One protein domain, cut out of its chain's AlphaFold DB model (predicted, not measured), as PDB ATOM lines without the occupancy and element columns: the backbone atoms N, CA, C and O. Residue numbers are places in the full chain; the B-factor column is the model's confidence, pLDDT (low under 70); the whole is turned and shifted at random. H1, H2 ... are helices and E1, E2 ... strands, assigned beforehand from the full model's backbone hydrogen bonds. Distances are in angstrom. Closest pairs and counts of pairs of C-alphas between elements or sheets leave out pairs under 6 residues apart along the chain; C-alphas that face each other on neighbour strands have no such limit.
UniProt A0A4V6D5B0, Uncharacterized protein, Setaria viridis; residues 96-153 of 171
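Overview. This is residues 96 to 153 of the 171 residues of an uncharacterized protein of Setaria viridis (UniProt A0A4V6D5B0). This domain has little regular structure: its longest helix, H2, packs slantwise on the shorter H1 at one end, and loops with the short strand E1 make the other end. The 58 printed residues hold E1, H1 and H2 in that order; the class is mostly helix, with 23 residues in named elements. The whole is compact, radius of gyration of the C-alphas 10.9 A, spanning 28 by 23 by 22 A.

Arrangement. Look at H2, residues 140 to 151, and H1, residues 128 to 135: they touch, closest at the C-alphas of Ser 132 and Ala 143, 4.8 A apart. They run opposite ways at a steep tilt of 49 degrees. In both, every O i to N i+4 pair is within hydrogen-bond range. E1, residues 104 to 106, is apart from both and pairs with no named strand; residues 96 to 97 pair antiparallel with its residues 104 to 105.

Along the chain. Find C-alpha 140 at (-4.051, 64.672, -13.511); from there H2 runs 16.3 A to C-alpha 151 at (-11.124, 78.474, -18.503). H1 measures 10.5 A, E1 7.1 A.

Size, cuts and confidence. The printed part has no cut. The link from E1 to H1, residues 107 to 127, is long; that from H1 to H2 is tight. No printed residue is under pLDDT 70.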
ATOM      1  N   HIS A  96      -1.649  90.426 -18.043       96.25
ATOM      2  CA  HIS A  96      -1.160  90.080 -16.708       96.25
ATOM      3  C   HIS A  96      -0.184  88.904 -16.736       96.25
ATOM      4  O   HIS A  96      -0.239  88.018 -17.588       96.25
ATOM      5  N   ARG A  97       0.752  88.905 -15.784       96.06
ATOM      6  CA  ARG A  97       1.720  87.823 -15.616       96.06
ATOM      7  C   ARG A  97       1.109  86.707 -14.778       96.06
ATOM      8  O   ARG A  97       0.571  86.972 -13.705       96.06
ATOM      9  N   CYS A  98       1.251  85.466 -15.225       97.81
ATOM     10  CA  CYS A  98       0.936  84.311 -14.403       97.81
ATOM     11  C   CYS A  98       1.899  84.238 -13.212       97.81
ATOM     12  O   CYS A  98       3.113  84.172 -13.399       97.81
ATOM     13  N   ALA A  99       1.363  84.202 -11.993       95.81
ATOM     14  CA  ALA A  99       2.152  84.152 -10.764       95.81
ATOM     15  C   ALA A  99       2.900  82.820 -10.557       95.81
ATOM     16  O   ALA A  99       3.766  82.752  -9.695       95.81
ATOM     17  N   MET A 100       2.586  81.782 -11.346       95.81
ATOM     18  CA  MET A 100       3.278  80.488 -11.298       95.81
ATOM     19  C   MET A 100       4.432  80.390 -12.285       95.81
ATOM     20  O   MET A 100       5.558  80.130 -11.886       95.81
ATOM     21  N   CYS A 101       4.167  80.577 -13.580       97.19
ATOM     22  CA  CYS A 101       5.194  80.393 -14.608       97.19
ATOM     23  C   CYS A 101       5.891  81.693 -15.020       97.19
ATOM     24  O   CYS A 101       6.843  81.664 -15.792       97.19
ATOM     25  N   GLY A 102       5.391  82.849 -14.585       95.31
ATOM     26  CA  GLY A 102       5.940  84.140 -14.973       95.31
ATOM     27  C   GLY A 102       5.659  84.547 -16.425       95.31
ATOM     28  O   GLY A 102       6.022  85.659 -16.795       95.31
ATOM     29  N   ALA A 103       5.005  83.735 -17.258       96.94
ATOM     30  CA  ALA A 103       4.619  84.146 -18.612       96.94
ATOM     31  C   ALA A 103       3.419  85.111 -18.590       96.94
ATOM     32  O   ALA A 103       2.591  85.064 -17.675       96.94
ATOM     33  N   ARG A 104       3.335  86.006 -19.580       95.06
ATOM     34  CA  ARG A 104       2.194  86.922 -19.754       95.06
ATOM     35  C   ARG A 104       1.065  86.244 -20.520       95.06
ATOM     36  O   ARG A 104       1.340  85.476 -21.435       95.06
ATOM     37  N   GLY A 105      -0.168  86.607 -20.192       96.75
ATOM     38  CA  GLY A 105      -1.340  86.276 -20.988       96.75
ATOM     39  C   GLY A 105      -2.413  87.357 -20.898       96.75
ATOM     40  O   GLY A 105      -2.406  88.187 -19.979       96.75
ATOM     41  N   SER A 106      -3.335  87.323 -21.859       97.00
ATOM     42  CA  SER A 106      -4.506  88.202 -21.866       97.00
ATOM     43  C   SER A 106      -5.426  87.884 -20.693       97.00
ATOM     44  O   SER A 106      -5.658  86.728 -20.353       97.00
ATOM     45  N   SER A 107      -5.966  88.925 -20.083       95.62
ATOM     46  CA  SER A 107      -7.037  88.883 -19.077       95.62
ATOM     47  C   SER A 107      -8.307  89.569 -19.584       95.62
ATOM     48  O   SER A 107      -9.206  89.871 -18.807       95.62
ATOM     49  N   SER A 108      -8.354  89.880 -20.881       93.44
ATOM     50  CA  SER A 108      -9.551  90.406 -21.524       93.44
ATOM     51  C   SER A 108     -10.618  89.322 -21.609       93.44
ATOM     52  O   SER A 108     -10.308  88.174 -21.916       93.44
ATOM     53  N   GLU A 109     -11.874  89.693 -21.389       87.31
ATOM     54  CA  GLU A 109     -13.015  88.771 -21.391       87.31
ATOM     55  C   GLU A 109     -13.206  88.070 -22.743       87.31
ATOM     56  O   GLU A 109     -13.643  86.924 -22.795       87.31
ATOM     57  N   LEU A 110     -12.791  88.714 -23.839       88.56
ATOM     58  CA  LEU A 110     -12.903  88.175 -25.197       88.56
ATOM     59  C   LEU A 110     -11.919  87.031 -25.488       88.56
ATOM     60  O   LEU A 110     -12.185  86.189 -26.344       88.56
ATOM     61  N   ASN A 111     -10.752  87.017 -24.836       92.69
ATOM     62  CA  ASN A 111      -9.671  86.070 -25.133       92.69
ATOM     63  C   ASN A 111      -8.798  85.758 -23.905       92.69
ATOM     64  O   ASN A 111      -7.568  85.728 -23.998       92.69
ATOM     65  N   ALA A 112      -9.432  85.536 -22.752       96.00
ATOM     66  CA  ALA A 112      -8.744  85.322 -21.485       96.00
ATOM     67  C   ALA A 112      -7.828  84.086 -21.529       96.00
ATOM     68  O   ALA A 112      -8.252  82.951 -21.740       96.00
ATOM     69  N   GLN A 113      -6.541  84.319 -21.292       97.88
ATOM     70  CA  GLN A 113      -5.493  83.310 -21.140       97.88
ATOM     71  C   GLN A 113      -5.068  83.167 -19.677       97.88
ATOM     72  O   GLN A 113      -4.649  82.086 -19.261       97.88
ATOM     73  N   VAL A 114      -5.182  84.238 -18.887       98.38
ATOM     74  CA  VAL A 114      -4.943  84.236 -17.443       98.38
ATOM     75  C   VAL A 114      -6.179  84.707 -16.688       98.38
ATOM     76  O   VAL A 114      -6.877  85.621 -17.115       98.38
ATOM     77  N   PHE A 115      -6.406  84.101 -15.528       97.81
ATOM     78  CA  PHE A 115      -7.574  84.332 -14.687       97.81
ATOM     79  C   PHE A 115      -7.120  84.767 -13.301       97.81
ATOM     80  O   PHE A 115      -6.104  84.282 -12.791       97.81
ATOM     81  N   ARG A 116      -7.847  85.712 -12.706       97.25
ATOM     82  CA  ARG A 116      -7.538  86.224 -11.374       97.25
ATOM     83  C   ARG A 116      -7.959  85.212 -10.311       97.25
ATOM     84  O   ARG A 116      -9.008  84.593 -10.443       97.25
ATOM     85  N   CYS A 117      -7.164  85.084  -9.253       97.12
ATOM     86  CA  CYS A 117      -7.628  84.471  -8.014       97.12
ATOM     87  C   CYS A 117      -8.866  85.225  -7.505       97.12
ATOM     88  O   CYS A 117      -8.877  86.457  -7.485       97.12
ATOM     89  N   ASP A 118      -9.883  84.486  -7.080       95.44
ATOM     90  CA  ASP A 118     -11.157  85.050  -6.633       95.44
ATOM     91  C   ASP A 118     -11.101  85.599  -5.195       95.44
ATOM     92  O   ASP A 118     -12.020  86.262  -4.738       95.44
ATOM     93  N   HIS A 119      -9.998  85.380  -4.471       92.44
ATOM     94  CA  HIS A 119      -9.825  85.968  -3.146       92.44
ATOM     95  C   HIS A 119      -9.614  87.490  -3.239       92.44
ATOM     96  O   HIS A 119      -8.667  87.961  -3.879       92.44
ATOM     97  N   ASP A 120     -10.453  88.247  -2.531       87.69
ATOM     98  CA  ASP A 120     -10.621  89.702  -2.678       87.69
ATOM     99  C   ASP A 120      -9.355  90.545  -2.461       87.69
ATOM    100  O   ASP A 120      -9.247  91.646  -2.988       87.69
ATOM    101  N   THR A 121      -8.379  90.029  -1.714       88.94
ATOM    102  CA  THR A 121      -7.092  90.689  -1.411       88.94
ATOM    103  C   THR A 121      -5.898  90.117  -2.188       88.94
ATOM    104  O   THR A 121      -4.749  90.413  -1.864       88.94
ATOM    105  N   CYS A 122      -6.121  89.236  -3.174       92.62
ATOM    106  CA  CYS A 122      -5.033  88.519  -3.847       92.62
ATOM    107  C   CYS A 122      -4.441  89.282  -5.037       92.62
ATOM    108  O   CYS A 122      -3.225  89.435  -5.140       92.62
ATOM    109  N   GLY A 123      -5.284  89.672  -5.996       93.88
ATOM    110  CA  GLY A 123      -4.859  90.369  -7.218       93.88
ATOM    111  C   GLY A 123      -3.931  89.576  -8.161       93.88
ATOM    112  O   GLY A 123      -3.471  90.109  -9.172       93.88
ATOM    113  N   ARG A 124      -3.624  88.303  -7.869       96.06
ATOM    114  CA  ARG A 124      -2.739  87.458  -8.691       96.06
ATOM    115  C   ARG A 124      -3.497  86.781  -9.826       96.06
ATOM    116  O   ARG A 124      -4.636  86.354  -9.656       96.06
ATOM    117  N   PHE A 125      -2.818  86.626 -10.960       98.00
ATOM    118  CA  PHE A 125      -3.346  86.002 -12.172       98.00
ATOM    119  C   PHE A 125      -2.633  84.685 -12.474       98.00
ATOM    120  O   PHE A 125      -1.451  84.522 -12.162       98.00
ATOM    121  N   TYR A 126      -3.340  83.749 -13.105       98.38
ATOM    122  CA  TYR A 126      -2.840  82.409 -13.389       98.38
ATOM    123  C   TYR A 126      -3.336  81.880 -14.732       98.38
ATOM    124  O   TYR A 126      -4.512  82.020 -15.056       98.38
ATOM    125  N   HIS A 127      -2.470  81.202 -15.489       98.50
ATOM    126  CA  HIS A 127      -2.944  80.356 -16.584       98.50
ATOM    127  C   HIS A 127      -3.735  79.174 -16.003       98.50
ATOM    128  O   HIS A 127      -3.241  78.563 -15.047       98.50
ATOM    129  N   PRO A 128      -4.874  78.770 -16.599       98.25
ATOM    130  CA  PRO A 128      -5.668  77.636 -16.123       98.25
ATOM    131  C   PRO A 128      -4.849  76.356 -15.958       98.25
ATOM    132  O   PRO A 128      -4.998  75.645 -14.969       98.25
ATOM    133  N   VAL A 129      -3.933  76.078 -16.895       97.69
ATOM    134  CA  VAL A 129      -3.045  74.906 -16.832       97.69
ATOM    135  C   VAL A 129      -2.052  74.977 -15.667       97.69
ATOM    136  O   VAL A 129      -1.790  73.965 -15.030       97.69
ATOM    137  N   CYS A 130      -1.534  76.165 -15.344       98.25
ATOM    138  CA  CYS A 130      -0.554  76.322 -14.271       98.25
ATOM    139  C   CYS A 130      -1.201  76.182 -12.892       98.25
ATOM    140  O   CYS A 130      -0.663  75.484 -12.038       98.25
ATOM    141  N   ILE A 131      -2.344  76.840 -12.665       97.94
ATOM    142  CA  ILE A 131      -2.989  76.796 -11.350       97.94
ATOM    143  C   ILE A 131      -3.668  75.455 -11.079       97.94
ATOM    144  O   ILE A 131      -3.581  74.956  -9.966       97.94
ATOM    145  N   SER A 132      -4.282  74.824 -12.082       98.00
ATOM    146  CA  SER A 132      -4.904  73.505 -11.894       98.00
ATOM    147  C   SER A 132      -3.893  72.428 -11.498       98.00
ATOM    148  O   SER A 132      -4.163  71.662 -10.576       98.00
ATOM    149  N   ALA A 133      -2.713  72.412 -12.130       96.38
ATOM    150  CA  ALA A 133      -1.623  71.510 -11.759       96.38
ATOM    151  C   ALA A 133      -1.121  71.756 -10.326       96.38
ATOM    152  O   ALA A 133      -0.739  70.818  -9.634       96.38
ATOM    153  N   GLN A 134      -1.141  73.013  -9.873       95.94
ATOM    154  CA  GLN A 134      -0.754  73.366  -8.510       95.94
ATOM    155  C   GLN A 134      -1.821  72.991  -7.471       95.94
ATOM    156  O   GLN A 134      -1.469  72.601  -6.362       95.94
ATOM    157  N   LEU A 135      -3.109  73.132  -7.801       96.69
ATOM    158  CA  LEU A 135      -4.223  72.825  -6.897       96.69
ATOM    159  C   LEU A 135      -4.448  71.323  -6.714       96.69
ATOM    160  O   LEU A 135      -4.890  70.901  -5.649       96.69
ATOM    161  N   HIS A 136      -4.140  70.522  -7.735       96.50
ATOM    162  CA  HIS A 136      -4.350  69.073  -7.725       96.50
ATOM    163  C   HIS A 136      -3.044  68.319  -8.024       96.50
ATOM    164  O   HIS A 136      -2.942  67.626  -9.042       96.50
ATOM    165  N   PRO A 137      -2.013  68.456  -7.165       94.69
ATOM    166  CA  PRO A 137      -0.756  67.752  -7.358       94.69
ATOM    167  C   PRO A 137      -0.991  66.241  -7.217       94.69
ATOM    168  O   PRO A 137      -1.515  65.777  -6.209       94.69
ATOM    169  N   GLY A 138      -0.609  65.469  -8.235       94.56
ATOM    170  CA  GLY A 138      -0.761  64.008  -8.234       94.56
ATOM    171  C   GLY A 138      -2.121  63.481  -8.712       94.56
ATOM    172  O   GLY A 138      -2.270  62.268  -8.815       94.56
ATOM    173  N   ASP A 139      -3.069  64.351  -9.081       97.50
ATOM    174  CA  ASP A 139      -4.332  63.956  -9.727       97.50
ATOM    175  C   ASP A 139      -4.497  64.664 -11.086       97.50
ATOM    176  O   ASP A 139      -5.120  65.729 -11.183       97.50
ATOM    177  N   PRO A 140      -3.945  64.088 -12.175       96.25
ATOM    178  CA  PRO A 140      -4.051  64.672 -13.511       96.25
ATOM    179  C   PRO A 140      -5.494  64.791 -14.015       96.25
ATOM    180  O   PRO A 140      -5.796  65.693 -14.802       96.25
ATOM    181  N   ALA A 141      -6.390  63.896 -13.583       97.88
ATOM    182  CA  ALA A 141      -7.780  63.900 -14.018       97.88
ATOM    183  C   ALA A 141      -8.540  65.077 -13.391       97.88
ATOM    184  O   ALA A 141      -9.263  65.787 -14.097       97.88
ATOM    185  N   GLU A 142      -8.346  65.331 -12.096       97.81
ATOM    186  CA  GLU A 142      -8.938  66.499 -11.443       97.81
ATOM    187  C   GLU A 142      -8.277  67.805 -11.883       97.81
ATOM    188  O   GLU A 142      -8.984  68.782 -12.134       97.81
ATOM    189  N   ALA A 143      -6.959  67.827 -12.107       97.88
ATOM    190  CA  ALA A 143      -6.288  68.983 -12.701       97.88
ATOM    191  C   ALA A 143      -6.892  69.343 -14.074       97.88
ATOM    192  O   ALA A 143      -7.186  70.510 -14.343       97.88
ATOM    193  N   ALA A 144      -7.166  68.352 -14.932       98.06
ATOM    194  CA  ALA A 144      -7.820  68.581 -16.219       98.06
ATOM    195  C   ALA A 144      -9.245  69.147 -16.064       98.06
ATOM    196  O   ALA A 144      -9.592  70.122 -16.739       98.06
ATOM    197  N   ARG A 145     -10.055  68.606 -15.144       98.06
ATOM    198  CA  ARG A 145     -11.403  69.131 -14.849       98.06
ATOM    199  C   ARG A 145     -11.354  70.558 -14.306       98.06
ATOM    200  O   ARG A 145     -12.104  71.421 -14.762       98.06
ATOM    201  N   CYS A 146     -10.449  70.828 -13.371       97.75
ATOM    202  CA  CYS A 146     -10.213  72.148 -12.794       97.75
ATOM    203  C   CYS A 146      -9.800  73.166 -13.869       97.75
ATOM    204  O   CYS A 146     -10.390  74.245 -13.954       97.75
ATOM    205  N   ARG A 147      -8.879  72.800 -14.772       98.12
ATOM    206  CA  ARG A 147      -8.464  73.636 -15.909       98.12
ATOM    207  C   ARG A 147      -9.651  74.073 -16.767       98.12
ATOM    208  O   ARG A 147      -9.744  75.253 -17.095       98.12
ATOM    209  N   VAL A 148     -10.534  73.141 -17.138       98.19
ATOM    210  CA  VAL A 148     -11.720  73.440 -17.962       98.19
ATOM    211  C   VAL A 148     -12.680  74.369 -17.219       98.19
ATOM    212  O   VAL A 148     -13.144  75.346 -17.801       98.19
ATOM    213  N   ARG A 149     -12.924  74.126 -15.923       98.06
ATOM    214  CA  ARG A 149     -13.771  74.997 -15.088       98.06
ATOM    215  C   ARG A 149     -13.242  76.432 -15.039       98.06
ATOM    216  O   ARG A 149     -14.009  77.361 -15.276       98.06
ATOM    217  N   ILE A 150     -11.947  76.608 -14.773       97.56
ATOM    218  CA  ILE A 150     -11.315  77.935 -14.695       97.56
ATOM    219  C   ILE A 150     -11.352  78.632 -16.059       97.56
ATOM    220  O   ILE A 150     -11.705  79.803 -16.128       97.56
ATOM    221  N   ALA A 151     -11.055  77.916 -17.150       96.81
ATOM    222  CA  ALA A 151     -11.124  78.474 -18.503       96.81
ATOM    223  C   ALA A 151     -12.547  78.909 -18.905       96.81
ATOM    224  O   ALA A 151     -12.699  79.824 -19.707       96.81
ATOM    225  N   ALA A 152     -13.579  78.297 -18.318       95.88
ATOM    226  CA  ALA A 152     -14.977  78.708 -18.448       95.88
ATOM    227  C   ALA A 152     -15.383  79.841 -17.476       95.88
ATOM    228  O   ALA A 152     -16.571  80.107 -17.303       95.88
ATOM    229  N   GLY A 153     -14.423  80.476 -16.795       94.00
ATOM    230  CA  GLY A 153     -14.658  81.599 -15.884       94.00
ATOM    231  C   GLY A 153     -15.193  81.211 -14.503       94.00
ATOM    232  O   GLY A 153     -15.691  82.073 -13.783       94.00
TER     233      GLY A 153